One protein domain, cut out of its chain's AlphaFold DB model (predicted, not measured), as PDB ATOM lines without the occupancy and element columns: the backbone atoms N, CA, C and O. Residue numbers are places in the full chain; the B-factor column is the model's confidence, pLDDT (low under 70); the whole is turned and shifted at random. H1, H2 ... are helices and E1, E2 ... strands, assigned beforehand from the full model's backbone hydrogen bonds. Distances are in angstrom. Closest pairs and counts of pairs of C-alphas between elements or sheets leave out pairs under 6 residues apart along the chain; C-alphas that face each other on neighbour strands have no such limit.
ATOM      1  N   LEU A 468     -15.712 -35.420 -33.136       60.81
ATOM      2  CA  LEU A 468     -14.927 -34.271 -32.672       60.81
ATOM      3  C   LEU A 468     -14.314 -33.553 -33.881       60.81
ATOM      4  O   LEU A 468     -13.555 -34.149 -34.648       60.81
ATOM      5  N   PHE A 469     -14.597 -32.264 -34.039       64.69
ATOM      6  CA  PHE A 469     -13.991 -31.428 -35.077       64.69
ATOM      7  C   PHE A 469     -12.697 -30.777 -34.568       64.69
ATOM      8  O   PHE A 469     -12.631 -30.322 -33.426       64.69
ATOM      9  N   ILE A 470     -11.657 -30.721 -35.405       70.31
ATOM     10  CA  ILE A 470     -10.349 -30.142 -35.056       70.31
ATOM     11  C   ILE A 470      -9.858 -29.255 -36.205       70.31
ATOM     12  O   ILE A 470      -9.848 -29.701 -37.353       70.31
ATOM     13  N   LYS A 471      -9.420 -28.021 -35.915       69.75
ATOM     14  CA  LYS A 471      -8.824 -27.142 -36.938       69.75
ATOM     15  C   LYS A 471      -7.426 -27.625 -37.348       69.75
ATOM     16  O   LYS A 471      -6.610 -27.936 -36.482       69.75
ATOM     17  N   SER A 472      -7.134 -27.669 -38.647       68.56
ATOM     18  CA  SER A 472      -5.881 -28.208 -39.202       68.56
ATOM     19  C   SER A 472      -4.672 -27.283 -39.011       68.56
ATOM     20  O   SER A 472      -3.636 -27.738 -38.519       68.56
ATOM     21  N   GLY A 473      -4.801 -25.990 -39.325       62.25
ATOM     22  CA  GLY A 473      -3.696 -25.019 -39.291       62.25
ATOM     23  C   GLY A 473      -2.916 -24.961 -37.963       62.25
ATOM     24  O   GLY A 473      -1.687 -25.096 -37.984       62.25
ATOM     25  N   PRO A 474      -3.579 -24.874 -36.788       61.84
ATOM     26  CA  PRO A 474      -2.899 -24.904 -35.488       61.84
ATOM     27  C   PRO A 474      -2.133 -26.208 -35.209       61.84
ATOM     28  O   PRO A 474      -1.092 -26.184 -34.557       61.84
ATOM     29  N   LEU A 475      -2.609 -27.351 -35.722       64.12
ATOM     30  CA  LEU A 475      -1.912 -28.639 -35.597       64.12
ATOM     31  C   LEU A 475      -0.661 -28.680 -36.478       64.12
ATOM     32  O   LEU A 475       0.391 -29.176 -36.060       64.12
ATOM     33  N   LEU A 476      -0.769 -28.170 -37.706       66.50
ATOM     34  CA  LEU A 476       0.325 -28.124 -38.674       66.50
ATOM     35  C   LEU A 476       1.377 -27.061 -38.304       66.50
ATOM     36  O   LEU A 476       2.564 -27.267 -38.556       66.50
ATOM     37  N   GLY A 477       1.000 -26.038 -37.534       59.47
ATOM     38  CA  GLY A 477       1.904 -24.979 -37.070       59.47
ATOM     39  C   GLY A 477       2.122 -23.908 -38.137       59.47
ATOM     40  O   GLY A 477       3.224 -23.377 -38.278       59.47
ATOM     41  N   GLU A 478       1.081 -23.655 -38.924       58.41
ATOM     42  CA  GLU A 478       1.085 -22.702 -40.026       58.41
ATOM     43  C   GLU A 478       1.083 -21.256 -39.512       58.41
ATOM     44  O   GLU A 478       0.559 -20.949 -38.439       58.41
ATOM     45  N   LYS A 479       1.682 -20.358 -40.298       52.81
ATOM     46  CA  LYS A 479       1.526 -18.908 -40.139       52.81
ATOM     47  C   LYS A 479       0.465 -18.426 -41.122       52.81
ATOM     48  O   LYS A 479       0.285 -19.037 -42.176       52.81
ATOM     49  N   GLU A 480      -0.204 -17.329 -40.786       42.84
ATOM     50  CA  GLU A 480      -1.215 -16.708 -41.644       42.84
ATOM     51  C   GLU A 480      -0.656 -16.458 -43.058       42.84
ATOM     52  O   GLU A 480       0.458 -15.954 -43.217       42.84
ATOM     53  N   GLY A 481      -1.414 -16.847 -44.089       44.56
ATOM     54  CA  GLY A 481      -0.997 -16.712 -45.491       44.56
ATOM     55  C   GLY A 481      -0.207 -17.892 -46.080       44.56
ATOM     56  O   GLY A 481       0.546 -17.696 -47.035       44.56
ATOM     57  N   HIS A 482      -0.349 -19.114 -45.558       53.34
ATOM     58  CA  HIS A 482       0.089 -20.342 -46.240       53.34
ATOM     59  C   HIS A 482      -1.093 -21.281 -46.506       53.34
ATOM     60  O   HIS A 482      -1.903 -21.533 -45.618       53.34
ATOM     61  N   ASN A 483      -1.169 -21.823 -47.725       57.44
ATOM     62  CA  ASN A 483      -2.161 -22.839 -48.075       57.44
ATOM     63  C   ASN A 483      -1.758 -24.186 -47.462       57.44
ATOM     64  O   ASN A 483      -0.694 -24.726 -47.775       57.44
ATOM     65  N   SER A 484      -2.624 -24.728 -46.609       67.50
ATOM     66  CA  SER A 484      -2.489 -26.089 -46.098       67.50
ATOM     67  C   SER A 484      -2.901 -27.119 -47.150       67.50
ATOM     68  O   SER A 484      -3.827 -26.873 -47.919       67.50
ATOM     69  N   TRP A 485      -2.274 -28.301 -47.140       76.31
ATOM     70  CA  TRP A 485      -2.657 -29.425 -48.013       76.31
ATOM     71  C   TRP A 485      -4.003 -30.061 -47.615       76.31
ATOM     72  O   TRP A 485      -4.633 -30.764 -48.409       76.31
ATOM     73  N   ALA A 486      -4.433 -29.841 -46.370       75.62
ATOM     74  CA  ALA A 486      -5.689 -30.321 -45.815       75.62
ATOM     75  C   ALA A 486      -6.610 -29.132 -45.517       75.62
ATOM     76  O   ALA A 486      -6.169 -28.110 -44.998       75.62
ATOM     77  N   GLY A 487      -7.903 -29.280 -45.804       73.75
ATOM     78  CA  GLY A 487      -8.916 -28.276 -45.488       73.75
ATOM     79  C   GLY A 487      -8.943 -27.913 -43.999       73.75
ATOM     80  O   GLY A 487      -8.465 -28.668 -43.149       73.75
ATOM     81  N   GLU A 488      -9.514 -26.749 -43.684       72.75
ATOM     82  CA  GLU A 488      -9.455 -26.145 -42.343       72.75
ATOM     83  C   GLU A 488      -9.979 -27.068 -41.228       72.75
ATOM     84  O   GLU A 488      -9.500 -27.004 -40.099       72.75
ATOM     85  N   ILE A 489     -10.944 -27.942 -41.533       73.12
ATOM     86  CA  ILE A 489     -11.644 -28.782 -40.556       73.12
ATOM     87  C   ILE A 489     -11.338 -30.265 -40.788       73.12
ATOM     88  O   ILE A 489     -11.660 -30.837 -41.832       73.12
ATOM     89  N   LEU A 490     -10.795 -30.912 -39.757       74.88
ATOM     90  CA  LEU A 490     -10.621 -32.359 -39.658       74.88
ATOM     91  C   LEU A 490     -11.688 -32.960 -38.732       74.88
ATOM     92  O   LEU A 490     -12.067 -32.358 -37.729       74.88
ATOM     93  N   ARG A 491     -12.160 -34.166 -39.054       74.19
ATOM     94  CA  ARG A 491     -13.195 -34.909 -38.318       74.19
ATOM     95  C   ARG A 491     -12.571 -36.121 -37.631       74.19
ATOM     96  O   ARG A 491     -12.202 -37.085 -38.302       74.19
ATOM     97  N   LEU A 492     -12.436 -36.090 -36.310       77.31
ATOM     98  CA  LEU A 492     -12.001 -37.228 -35.505       77.31
ATOM     99  C   LEU A 492     -13.206 -38.104 -35.141       77.31
ATOM    100  O   LEU A 492     -14.107 -37.685 -34.417       77.31
ATOM    101  N   HIS A 493     -13.160 -39.359 -35.575       68.81
ATOM    102  CA  HIS A 493     -14.073 -40.408 -35.141       68.81
ATOM    103  C   HIS A 493     -13.347 -41.401 -34.230       68.81
ATOM    104  O   HIS A 493     -12.302 -41.953 -34.592       68.81
ATOM    105  N   HIS A 494     -13.940 -41.698 -33.079       72.19
ATOM    106  CA  HIS A 494     -13.570 -42.860 -32.278       72.19
ATOM    107  C   HIS A 494     -14.151 -44.125 -32.933       72.19
ATOM    108  O   HIS A 494     -15.343 -44.182 -33.234       72.19
ATOM    109  N   LYS A 495     -13.316 -45.137 -33.194       67.88
ATOM    110  CA  LYS A 495     -13.707 -46.406 -33.842       67.88
ATOM    111  C   LYS A 495     -13.793 -47.590 -32.869       67.88
ATOM    112  O   LYS A 495     -14.050 -48.705 -33.311       67.88
ATOM    113  N   GLY A 496     -13.630 -47.344 -31.570       69.69
ATOM    114  CA  GLY A 496     -13.716 -48.351 -30.510       69.69
ATOM    115  C   GLY A 496     -12.356 -48.876 -30.049       69.69
ATOM    116  O   GLY A 496     -11.299 -48.425 -30.496       69.69
ATOM    117  N   LEU A 497     -12.395 -49.845 -29.135       70.81
ATOM    118  CA  LEU A 497     -11.230 -50.564 -28.621       70.81
ATOM    119  C   LEU A 497     -10.993 -51.838 -29.446       70.81
ATOM    120  O   LEU A 497     -11.877 -52.692 -29.526       70.81
ATOM    121  N   ASP A 498      -9.793 -52.010 -30.000       71.88
ATOM    122  CA  ASP A 498      -9.357 -53.305 -30.524       71.88
ATOM    123  C   ASP A 498      -8.932 -54.206 -29.356       71.88
ATOM    124  O   ASP A 498      -7.841 -54.078 -28.793       71.88
ATOM    125  N   THR A 499      -9.809 -55.142 -28.999       62.81
ATOM    126  CA  THR A 499      -9.611 -56.082 -27.887       62.81
ATOM    127  C   THR A 499      -8.452 -57.058 -28.095       62.81
ATOM    128  O   THR A 499      -8.031 -57.685 -27.126       62.81
ATOM    129  N   LYS A 500      -7.897 -57.181 -29.312       71.12
ATOM    130  CA  LYS A 500      -6.716 -58.019 -29.582       71.12
ATOM    131  C   LYS A 500      -5.393 -57.294 -29.340       71.12
ATOM    132  O   LYS A 500      -4.404 -57.950 -29.032       71.12
ATOM    133  N   SER A 501      -5.362 -55.969 -29.493       72.62
ATOM    134  CA  SER A 501      -4.146 -55.151 -29.337       72.62
ATOM    135  C   SER A 501      -4.170 -54.215 -28.124       72.62
ATOM    136  O   SER A 501      -3.183 -53.526 -27.871       72.62
ATOM    137  N   GLY A 502      -5.287 -54.145 -27.388       72.75
ATOM    138  CA  GLY A 502      -5.470 -53.215 -26.264       72.75
ATOM    139  C   GLY A 502      -5.478 -51.737 -26.678       72.75
ATOM    140  O   GLY A 502      -5.426 -50.850 -25.824       72.75
ATOM    141  N   CYS A 503      -5.520 -51.460 -27.982       76.62
ATOM    142  CA  CYS A 503      -5.412 -50.120 -28.535       76.62
ATOM    143  C   CYS A 503      -6.784 -49.556 -28.895       76.62
ATOM    144  O   CYS A 503      -7.587 -50.191 -29.578       76.62
ATOM    145  N   ILE A 504      -7.019 -48.309 -28.502       77.12
ATOM    146  CA  ILE A 504      -8.110 -47.503 -29.035       77.12
ATOM    147  C   ILE A 504      -7.809 -47.203 -30.505       77.12
ATOM    148  O   ILE A 504      -6.695 -46.796 -30.848       77.12
ATOM    149  N   VAL A 505      -8.803 -47.384 -31.371       80.69
ATOM    150  CA  VAL A 505      -8.728 -47.029 -32.787       80.69
ATOM    151  C   VAL A 505      -9.369 -45.657 -32.992       80.69
ATOM    152  O   VAL A 505     -10.548 -45.448 -32.707       80.69
ATOM    153  N   HIS A 506      -8.595 -44.726 -33.534       80.88
ATOM    154  CA  HIS A 506      -9.039 -43.389 -33.920       80.88
ATOM    155  C   HIS A 506      -8.938 -43.234 -35.440       80.88
ATOM    156  O   HIS A 506      -7.983 -43.718 -36.045       80.88
ATOM    157  N   ALA A 507      -9.904 -42.563 -36.066       80.06
ATOM    158  CA  ALA A 507      -9.894 -42.258 -37.495       80.06
ATOM    159  C   ALA A 507     -10.126 -40.758 -37.712       80.06
ATOM    160  O   ALA A 507     -11.211 -40.251 -37.435       80.06
ATOM    161  N   VAL A 508      -9.109 -40.056 -38.210       81.00
ATOM    162  CA  VAL A 508      -9.190 -38.648 -38.614       81.00
ATOM    163  C   VAL A 508      -9.515 -38.594 -40.099       81.00
ATOM    164  O   VAL A 508      -8.743 -39.091 -40.915       81.00
ATOM    165  N   ARG A 509     -10.647 -37.993 -40.458       81.81
ATOM    166  CA  ARG A 509     -11.032 -37.718 -41.845       81.81
ATOM    167  C   ARG A 509     -10.830 -36.248 -42.176       81.81
ATOM    168  O   ARG A 509     -11.106 -35.387 -41.345       81.81
ATOM    169  N   GLY A 510     -10.402 -35.965 -43.395       80.56
ATOM    170  CA  GLY A 510     -10.288 -34.609 -43.919       80.56
ATOM    171  C   GLY A 510     -10.562 -34.567 -45.415       80.56
ATOM    172  O   GLY A 510     -10.709 -35.603 -46.067       80.56
ATOM    173  N   GLN A 511     -10.626 -33.357 -45.952       81.00
ATOM    174  CA  GLN A 511     -10.645 -33.099 -47.388       81.00
ATOM    175  C   GLN A 511      -9.324 -32.431 -47.771       81.00
ATOM    176  O   GLN A 511      -8.765 -31.676 -46.977       81.00
ATOM    177  N   MET A 512      -8.796 -32.740 -48.948       77.94
ATOM    178  CA  MET A 512      -7.574 -32.138 -49.471       77.94
ATOM    179  C   MET A 512      -7.903 -30.795 -50.127       77.94
ATOM    180  O   MET A 512      -8.957 -30.628 -50.743       77.94
ATOM    181  N   SER A 513      -7.009 -29.823 -49.978       73.56
ATOM    182  CA  SER A 513      -7.111 -28.524 -50.648       73.56
ATOM    183  C   SER A 513      -7.008 -28.691 -52.168       73.56
ATOM    184  O   SER A 513      -6.103 -29.384 -52.644       73.56
ATOM    185  N   GLN A 514      -7.870 -28.023 -52.938       59.69
ATOM    186  CA  GLN A 514      -7.781 -28.053 -54.403       59.69
ATOM    187  C   GLN A 514      -6.398 -27.586 -54.890       59.69
ATOM    188  O   GLN A 514      -5.840 -26.617 -54.382       59.69
ATOM    189  N   GLY A 515      -5.849 -28.292 -55.882       56.25
ATOM    190  CA  GLY A 515      -4.545 -27.995 -56.483       56.25
ATOM    191  C   GLY A 515      -3.334 -28.658 -55.813       56.25
ATOM    192  O   GLY A 515      -2.277 -28.701 -56.436       56.25
ATOM    193  N   HIS A 516      -3.460 -29.227 -54.607       56.41
ATOM    194  CA  HIS A 516      -2.361 -29.963 -53.972       56.41
ATOM    195  C   HIS A 516      -2.350 -31.454 -54.343       56.41
ATOM    196  O   HIS A 516      -3.334 -32.150 -54.123       56.41
ATOM    197  N   VAL A 517      -1.189 -31.907 -54.833       58.78
ATOM    198  CA  VAL A 517      -0.683 -33.290 -54.950       58.78
ATOM    199  C   VAL A 517      -1.665 -34.375 -55.420       58.78
ATOM    200  O   VAL A 517      -2.564 -34.823 -54.711       58.78
ATOM    201  N   ASP A 518      -1.365 -34.958 -56.578       58.72
ATOM    202  CA  ASP A 518      -2.022 -36.176 -57.059       58.72
ATOM    203  C   ASP A 518      -1.497 -37.423 -56.307       58.72
ATOM    204  O   ASP A 518      -0.574 -38.116 -56.747       58.72
ATOM    205  N   PHE A 519      -2.059 -37.683 -55.120       63.81
ATOM    206  CA  PHE A 519      -1.626 -38.754 -54.209       63.81
ATOM    207  C   PHE A 519      -1.856 -40.189 -54.731       63.81
ATOM    208  O   PHE A 519      -1.411 -41.136 -54.080       63.81
ATOM    209  N   ASN A 520      -2.453 -40.378 -55.916       57.22
ATOM    210  CA  ASN A 520      -2.630 -41.693 -56.557       57.22
ATOM    211  C   ASN A 520      -1.303 -42.454 -56.797       57.22
ATOM    212  O   ASN A 520      -1.307 -43.664 -57.015       57.22
ATOM    213  N   LEU A 521      -0.155 -41.766 -56.726       56.91
ATOM    214  CA  LEU A 521       1.189 -42.354 -56.828       56.91
ATOM    215  C   LEU A 521       1.719 -42.986 -55.521       56.91
ATOM    216  O   LEU A 521       2.777 -43.620 -55.537       56.91
ATOM    217  N   VAL A 522       1.039 -42.816 -54.380       61.69
ATOM    218  CA  VAL A 522       1.502 -43.315 -53.072       61.69
ATOM    219  C   VAL A 522       0.976 -44.727 -52.810       61.69
ATOM    220  O   VAL A 522      -0.216 -44.922 -52.586       61.69
ATOM    221  N   SER A 523       1.863 -45.728 -52.747       54.44
ATOM    222  CA  SER A 523       1.446 -47.093 -52.397       54.44
ATOM    223  C   SER A 523       1.323 -47.260 -50.876       54.44
ATOM    224  O   SER A 523       2.303 -47.414 -50.143       54.44
ATOM    225  N   SER A 524       0.081 -47.249 -50.383       51.88
ATOM    226  CA  SER A 524      -0.273 -47.401 -48.965       51.88
ATOM    227  C   SER A 524      -0.125 -48.849 -48.465       51.88
ATOM    228  O   SER A 524      -1.089 -49.473 -48.025       51.88
ATOM    229  N   GLN A 525       1.099 -49.395 -48.492       45.41
ATOM    230  CA  GLN A 525       1.405 -50.717 -47.915       45.41
ATOM    231  C   GLN A 525       1.151 -50.786 -46.396       45.41
ATOM    232  O   GLN A 525       0.964 -51.869 -45.849       45.41
ATOM    233  N   ALA A 526       1.088 -49.638 -45.716       50.91
ATOM    234  CA  ALA A 526       0.474 -49.521 -44.399       50.91
ATOM    235  C   ALA A 526      -0.999 -49.101 -44.563       50.91
ATOM    236  O   ALA A 526      -1.269 -47.950 -44.908       50.91
ATOM    237  N   GLY A 527      -1.943 -50.006 -44.264       56.84
ATOM    238  CA  GLY A 527      -3.409 -49.802 -44.349       56.84
ATOM    239  C   GLY A 527      -4.011 -48.830 -43.314       56.84
ATOM    240  O   GLY A 527      -5.161 -48.976 -42.890       56.84
ATOM    241  N   ASP A 528      -3.201 -47.863 -42.896       65.81
ATOM    242  CA  ASP A 528      -3.452 -46.848 -41.877       65.81
ATOM    243  C   ASP A 528      -3.786 -45.473 -42.479       65.81
ATOM    244  O   ASP A 528      -4.293 -44.615 -41.764       65.81
ATOM    245  N   VAL A 529      -3.505 -45.241 -43.765       72.00
ATOM    246  CA  VAL A 529      -3.882 -44.011 -44.479       72.00
ATOM    247  C   VAL A 529      -4.457 -44.379 -45.841       72.00
ATOM    248  O   VAL A 529      -3.859 -45.175 -46.562       72.00
ATOM    249  N   SER A 530      -5.602 -43.794 -46.187       71.06
ATOM    250  CA  SER A 530      -6.247 -43.938 -47.496       71.06
ATOM    251  C   SER A 530      -6.639 -42.574 -48.057       71.06
ATOM    252  O   SER A 530      -7.236 -41.767 -47.344       71.06
ATOM    253  N   PHE A 531      -6.337 -42.361 -49.336       74.50
ATOM    254  CA  PHE A 531      -6.754 -41.205 -50.128       74.50
ATOM    255  C   PHE A 531      -7.809 -41.664 -51.139       74.50
ATOM    256  O   PHE A 531      -7.670 -42.741 -51.717       74.50
ATOM    257  N   ASN A 532      -8.848 -40.860 -51.335       71.62
ATOM    258  CA  ASN A 532      -9.973 -41.158 -52.213       71.62
ATOM    259  C   ASN A 532      -9.973 -40.216 -53.429       71.62
ATOM    260  O   ASN A 532      -9.494 -39.082 -53.359       71.62
ATOM    261  N   SER A 533     -10.560 -40.663 -54.542       66.56
ATOM    262  CA  SER A 533     -10.660 -39.889 -55.790       66.56
ATOM    263  C   SER A 533     -11.610 -38.684 -55.722       66.56
ATOM    264  O   SER A 533     -11.573 -37.836 -56.608       66.56
ATOM    265  N   ASP A 534     -12.424 -38.573 -54.669       66.06
ATOM    266  CA  ASP A 534     -13.273 -37.410 -54.361       66.06
ATOM    267  C   ASP A 534     -12.517 -36.274 -53.635       66.06
ATOM    268  O   ASP A 534     -13.105 -35.258 -53.264       66.06
ATOM    269  N   GLY A 535     -11.209 -36.443 -53.407       70.00
ATOM    270  CA  GLY A 535     -10.379 -35.500 -52.662       70.00
ATOM    271  C   GLY A 535     -10.432 -35.677 -51.142       70.00
ATOM    272  O   GLY A 535      -9.834 -34.876 -50.424       70.00
ATOM    273  N   THR A 536     -11.116 -36.694 -50.609       76.06
ATOM    274  CA  THR A 536     -11.117 -36.991 -49.168       76.06
ATOM    275  C   THR A 536      -9.966 -37.911 -48.757       76.06
ATOM    276  O   THR A 536      -9.411 -38.667 -49.558       76.06
ATOM    277  N   PHE A 537      -9.587 -37.857 -47.479       80.50
ATOM    278  CA  PHE A 537      -8.595 -38.754 -46.889       80.50
ATOM    279  C   PHE A 537      -9.025 -39.247 -45.502       80.50
ATOM    280  O   PHE A 537      -9.732 -38.557 -44.766       80.50
ATOM    281  N   GLU A 538      -8.566 -40.442 -45.124       80.44
ATOM    282  CA  GLU A 538      -8.723 -41.016 -43.783       80.44
ATOM    283  C   GLU A 538      -7.357 -41.450 -43.239       80.44
ATOM    284  O   GLU A 538      -6.635 -42.215 -43.877       80.44
ATOM    285  N   VAL A 539      -7.021 -40.983 -42.036       81.56
ATOM    286  CA  VAL A 539      -5.851 -41.387 -41.250       81.56
ATOM    287  C   VAL A 539      -6.330 -42.154 -40.024       81.56
ATOM    288  O   VAL A 539      -6.905 -41.582 -39.099       81.56
ATOM    289  N   ARG A 540      -6.057 -43.455 -39.986       81.25
ATOM    290  CA  ARG A 540      -6.260 -44.307 -38.812       81.25
ATOM    291  C   ARG A 540      -5.038 -44.240 -37.908       81.25
ATOM    292  O   ARG A 540      -3.902 -44.188 -38.382       81.25
ATOM    293  N   LEU A 541      -5.270 -44.287 -36.604       78.19
ATOM    294  CA  LEU A 541      -4.251 -44.486 -35.581       78.19
ATOM    295  C   LEU A 541      -4.741 -45.536 -34.586       78.19
ATOM    296  O   LEU A 541      -5.927 -45.596 -34.264       78.19
ATOM    297  N   ARG A 542      -3.808 -46.341 -34.078       81.00
ATOM    298  CA  ARG A 542      -4.013 -47.230 -32.932       81.00
ATOM    299  C   ARG A 542      -3.189 -46.680 -31.779       81.00
ATOM    300  O   ARG A 542      -2.000 -46.419 -31.954       81.00
ATOM    301  N   THR A 543      -3.820 -46.453 -30.636       79.88
ATOM    302  CA  THR A 543      -3.181 -45.851 -29.462       79.88
ATOM    303  C   THR A 543      -3.539 -46.640 -28.206       79.88
ATOM    304  O   THR A 543      -4.735 -46.804 -27.956       79.88
ATOM    305  N   PRO A 544      -2.556 -47.122 -27.420       76.94
ATOM    306  CA  PRO A 544      -2.810 -47.779 -26.142       76.94
ATOM    307  C   PRO A 544      -3.728 -46.953 -25.238       76.94
ATOM    308  O   PRO A 544      -3.692 -45.719 -25.252       76.94
ATOM    309  N   PHE A 545      -4.570 -47.635 -24.462       68.31
ATOM    310  CA  PHE A 545      -5.479 -46.972 -23.533       68.31
ATOM    311  C   PHE A 545      -4.694 -46.130 -22.509       68.31
ATOM    312  O   PHE A 545      -3.810 -46.644 -21.828       68.31
ATOM    313  N   GLY A 546      -5.023 -44.839 -22.404       68.06
ATOM    314  CA  GLY A 546      -4.351 -43.882 -21.515       68.06
ATOM    315  C   GLY A 546      -3.194 -43.086 -22.138       68.06
ATOM    316  O   GLY A 546      -2.732 -42.136 -21.513       68.06
ATOM    317  N   GLU A 547      -2.741 -43.397 -23.359       74.25
ATOM    318  CA  GLU A 547      -1.698 -42.603 -24.030       74.25
ATOM    319  C   GLU A 547      -2.253 -41.385 -24.803       74.25
ATOM    320  O   GLU A 547      -3.299 -41.489 -25.455       74.25
ATOM    321  N   PRO A 548      -1.519 -40.252 -24.855       73.06
ATOM    322  CA  PRO A 548      -1.843 -39.134 -25.739       73.06
ATOM    323  C   PRO A 548      -1.872 -39.543 -27.222       73.06
ATOM    324  O   PRO A 548      -0.894 -40.056 -27.776       73.06
ATOM    325  N   PHE A 549      -2.994 -39.274 -27.896       76.75
ATOM    326  CA  PHE A 549      -3.180 -39.597 -29.317       76.75
ATOM    327  C   PHE A 549      -3.052 -38.380 -30.252       76.75
ATOM    328  O   PHE A 549      -2.688 -38.544 -31.417       76.75
ATOM    329  N   LEU A 550      -3.301 -37.159 -29.760       75.00
ATOM    330  CA  LEU A 550      -3.304 -35.938 -30.582       75.00
ATOM    331  C   LEU A 550      -1.923 -35.625 -31.179       75.00
ATOM    332  O   LEU A 550      -1.813 -35.292 -32.356       75.00
ATOM    333  N   GLU A 551      -0.850 -35.822 -30.413       76.19
ATOM    334  CA  GLU A 551       0.524 -35.662 -30.906       76.19
ATOM    335  C   GLU A 551       0.861 -36.669 -32.021       76.19
ATOM    336  O   GLU A 551       1.562 -36.344 -32.984       76.19
ATOM    337  N   LYS A 552       0.297 -37.880 -31.959       76.50
ATOM    338  CA  LYS A 552       0.445 -38.901 -33.007       76.50
ATOM    339  C   LYS A 552      -0.337 -38.522 -34.271       76.50
ATOM    340  O   LYS A 552       0.163 -38.758 -35.371       76.50
ATOM    341  N   ILE A 553      -1.498 -37.864 -34.138       78.00
ATOM    342  CA  ILE A 553      -2.216 -37.236 -35.265       78.00
ATOM    343  C   ILE A 553      -1.341 -36.152 -35.905       78.00
ATOM    344  O   ILE A 553      -1.043 -36.247 -37.093       78.00
ATOM    345  N   ILE A 554      -0.875 -35.170 -35.121       76.50
ATOM    346  CA  ILE A 554      -0.030 -34.053 -35.586       76.50
ATOM    347  C   ILE A 554       1.182 -34.576 -36.368       76.50
ATOM    348  O   ILE A 554       1.430 -34.163 -37.503       76.50
ATOM    349  N   ASN A 555       1.910 -35.535 -35.792       75.94
ATOM    350  CA  ASN A 555       3.096 -36.120 -36.410       75.94
ATOM    351  C   ASN A 555       2.789 -36.922 -37.687       75.94
ATOM    352  O   ASN A 555       3.629 -36.963 -38.587       75.94
ATOM    353  N   ARG A 556       1.606 -37.540 -37.804       77.69
ATOM    354  CA  ARG A 556       1.199 -38.278 -39.010       77.69
ATOM    355  C   ARG A 556       0.722 -37.335 -40.124       77.69
ATOM    356  O   ARG A 556       1.121 -37.537 -41.268       77.69
ATOM    357  N   LEU A 557      -0.007 -36.260 -39.804       78.50
ATOM    358  CA  LEU A 557      -0.397 -35.221 -40.775       78.50
ATOM    359  C   LEU A 557       0.833 -34.496 -41.356       78.50
ATOM    360  O   LEU A 557       0.951 -34.369 -42.574       78.50
ATOM    361  N   LYS A 558       1.809 -34.133 -40.510       76.31
ATOM    362  CA  LYS A 558       3.086 -33.514 -40.933       76.31
ATOM    363  C   LYS A 558       3.966 -34.430 -41.795       76.31
ATOM    364  O   LYS A 558       4.847 -33.944 -42.502       76.31
ATOM    365  N   ARG A 559       3.759 -35.755 -41.774       75.06
ATOM    366  CA  ARG A 559       4.415 -36.681 -42.720       75.06
ATOM    367  C   ARG A 559       3.735 -36.695 -44.084       75.06
ATOM    368  O   ARG A 559       4.445 -36.775 -45.081       75.06
ATOM    369  N   ILE A 560       2.406 -36.584 -44.137       77.50
ATOM    370  CA  ILE A 560       1.661 -36.503 -45.404       77.50
ATOM    371  C   ILE A 560       2.031 -35.211 -46.148       77.50
ATOM    372  O   ILE A 560       2.406 -35.278 -47.313       77.50
ATOM    373  N   GLU A 561       2.060 -34.070 -45.449       76.81
ATOM    374  CA  GLU A 561       2.525 -32.774 -45.977       76.81
ATOM    375  C   GLU A 561       3.916 -32.874 -46.638       76.81
ATOM    376  O   GLU A 561       4.116 -32.477 -47.789       76.81
ATOM    377  N   ARG A 562       4.891 -33.449 -45.917       74.44
ATOM    378  CA  ARG A 562       6.272 -33.624 -46.399       74.44
ATOM    379  C   ARG A 562       6.361 -34.588 -47.577       74.44
ATOM    380  O   ARG A 562       7.127 -34.328 -48.500       74.44
ATOM    381  N   LEU A 563       5.591 -35.679 -47.559       76.25
ATOM    382  CA  LEU A 563       5.529 -36.614 -48.681       76.25
ATOM    383  C   LEU A 563       4.954 -35.931 -49.927       76.25
ATOM    384  O   LEU A 563       5.505 -36.109 -51.007       76.25
ATOM    385  N   GLY A 564       3.914 -35.110 -49.766       74.94
ATOM    386  CA  GLY A 564       3.308 -34.331 -50.843       74.94
ATOM    387  C   GLY A 564       4.324 -33.454 -51.575       74.94
ATOM    388  O   GLY A 564       4.553 -33.647 -52.766       74.94
ATOM    389  N   ARG A 565       5.049 -32.602 -50.835       74.81
ATOM    390  CA  ARG A 565       6.120 -31.752 -51.395       74.81
ATOM    391  C   ARG A 565       7.214 -32.546 -52.123       74.81
ATOM    392  O   ARG A 565       7.787 -32.060 -53.092       74.81
ATOM    393  N   ILE A 566       7.528 -33.757 -51.658       76.38
ATOM    394  CA  ILE A 566       8.508 -34.640 -52.310       76.38
ATOM    395  C   ILE A 566       7.953 -35.206 -53.626       76.38
ATOM    396  O   ILE A 566       8.697 -35.291 -54.602       76.38
ATOM    397  N   VAL A 567       6.664 -35.560 -53.671       75.81
ATOM    398  CA  VAL A 567       5.980 -36.032 -54.886       75.81
ATOM    399  C   VAL A 567       5.865 -34.915 -55.927       75.81
ATOM    400  O   VAL A 567       6.179 -35.168 -57.088       75.81
ATOM    401  N   ASP A 568       5.510 -33.691 -55.527       76.62
ATOM    402  CA  ASP A 568       5.447 -32.528 -56.428       76.62
ATOM    403  C   ASP A 568       6.810 -32.266 -57.090       76.62
ATOM    404  O   ASP A 568       6.936 -32.297 -58.314       76.62
ATOM    405  N   VAL A 569       7.875 -32.135 -56.290       77.19
ATOM    406  CA  VAL A 569       9.241 -31.911 -56.799       77.19
ATOM    407  C   VAL A 569       9.721 -33.077 -57.671       77.19
ATOM    408  O   VAL A 569      10.412 -32.859 -58.666       77.19
ATOM    409  N   ALA A 570       9.352 -34.320 -57.345       76.25
ATOM    410  CA  ALA A 570       9.679 -35.475 -58.178       76.25
ATOM    411  C   ALA A 570       8.918 -35.483 -59.517       76.25
ATOM    412  O   ALA A 570       9.475 -35.932 -60.520       76.25
ATOM    413  N   LYS A 571       7.684 -34.965 -59.550       75.50
ATOM    414  CA  LYS A 571       6.858 -34.803 -60.757       75.50
ATOM    415  C   LYS A 571       7.425 -33.706 -61.663       75.50
ATOM    416  O   LYS A 571       7.658 -33.971 -62.842       75.50
ATOM    417  N   ASP A 572       7.760 -32.544 -61.101       79.00
ATOM    418  CA  ASP A 572       8.394 -31.424 -61.814       79.00
ATOM    419  C   ASP A 572       9.746 -31.816 -62.425       79.00
ATOM    420  O   ASP A 572      10.024 -31.548 -63.595       79.00
ATOM    421  N   GLN A 573      10.581 -32.515 -61.649       75.94
ATOM    422  CA  GLN A 573      11.892 -33.013 -62.083       75.94
ATOM    423  C   GLN A 573      11.810 -34.330 -62.889       75.94
ATOM    424  O   GLN A 573      12.846 -34.898 -63.236       75.94
ATOM    425  N   LYS A 574      10.599 -34.827 -63.196       80.19
ATOM    426  CA  LYS A 574      10.323 -36.047 -63.988       80.19
ATOM    427  C   LYS A 574      11.087 -37.297 -63.504       80.19
ATOM    428  O   LYS A 574      11.556 -38.107 -64.303       80.19
ATOM    429  N   LEU A 575      11.227 -37.458 -62.187       80.25
ATOM    430  CA  LEU A 575      12.041 -38.509 -61.572       80.25
ATOM    431  C   LEU A 575      11.349 -39.876 -61.598       80.25
ATOM    432  O   LEU A 575      10.213 -40.037 -61.152       80.25
ATOM    433  N   HIS A 576      12.091 -40.910 -61.998       80.75
ATOM    434  CA  HIS A 576      11.628 -42.293 -61.896       80.75
ATOM    435  C   HIS A 576      11.675 -42.778 -60.438       80.75
ATOM    436  O   HIS A 576      12.687 -43.305 -59.959       80.75
ATOM    437  N   CYS A 577      10.557 -42.609 -59.736       78.81
ATOM    438  CA  CYS A 577      10.338 -43.132 -58.393       78.81
ATOM    439  C   CYS A 577       9.981 -44.626 -58.446       78.81
ATOM    440  O   CYS A 577       9.066 -45.031 -59.153       78.81
ATOM    441  N   SER A 578      10.709 -45.450 -57.690       79.62
ATOM    442  CA  SER A 578      10.489 -46.903 -57.588       79.62
ATOM    443  C   SER A 578       9.744 -47.336 -56.323       79.62
ATOM    444  O   SER A 578       9.180 -48.424 -56.302       79.62
TER     445      SER A 578
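This is residues 468 to 578 of the 814 residues of the protein "Mediator of RNA polymerase II transcription subunit 14" of Diplodia seriata (UniProt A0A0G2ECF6). A strongly twisted antiparallel sheet with three long strands, E2, E3 and E5, has one long helix, H2, packed slantwise over one face; residues 550 to 560 of H2 make this contact, and the helix then runs on past the sheet. The short strands E1 and E4 form the sheet's two edges, the short helix H1 follows E1, and after H2 the last residues fold back beside its end, where E6 lies away from the sheet, with the C-alphas of Ala 570 in H2 and Cys 577 in E6 7.7 A apart. The printed part has 111 residues, with two named helices and six named strands in the order E1 H1 E2 E3 E4 E5 H2 E6; the sheet's order is E1 E2 E3 E5 E4, and the class is mixed, helices and strands. The whole is compact, with a radius of gyration of the C-alphas of 15.0 A and spans of 46 by 36 by 23 A.

In the sheet, E2 is residues 489 to 498, 26.6 A from first to last C-alpha; E3 is residues 503 to 511, 25.9 A; and E5 is residues 536 to 544, 26.8 A. Its edge strands are E1, residues 468 to 471, beginning at C-alpha 468 (-14.927, -34.271, -32.672), and E4, residues 529 to 531. H2, residues 550 to 572, is 33.7 A long and begins at C-alpha 550 (-3.304, -35.938, -30.582). H1 is residues 472 to 476, and E6, residues 576 to 578, ends at C-alpha 578 (10.489, -46.903, -57.588).

E3 and E5 are antiparallel at 161 degrees, with N 508 and O 539 2.8 A apart, within hydrogen-bond range. E2 and E3 form a hairpin, with N 493 and O 507 at 2.8 A. E4 and E5 form another, with N 538 and O 530 at 2.9 A. E1 and E2 are antiparallel at 139 degrees, with N 470 and O 490 at 2.9 A. H2 is on the sheet at a height of 11.5 A, over E3 and E5, slantwise to the strands at 39 degrees to E5 on the local plane; the closest C-alphas of H2 and E5 are those of Ile 553 and Leu 541, 7.5 A apart. These two layers are the sheet and a helix on one face of it. H1 only grazes the sheet, with residues 472 to 473. H1 touches residues 554 to 558 of H2, the closest C-alphas being those of Leu 475 and Ile 554, 5.7 A apart. E6 pairs with no named strand and is apart from E5. In H1 and H2 every O i to N i+4 pair is within hydrogen-bond range.

The two C-alphas farthest apart, those of Thr 499 and Gln 573, are 46.5 A apart. The printed part has no cut. The links H1 to E2, 12 residues, and E3 to E4, 17 residues, are long. The mean pLDDT of the printed part is 70.7, and 39 residues are under 70, among them 471 to 484 and 514 to 528.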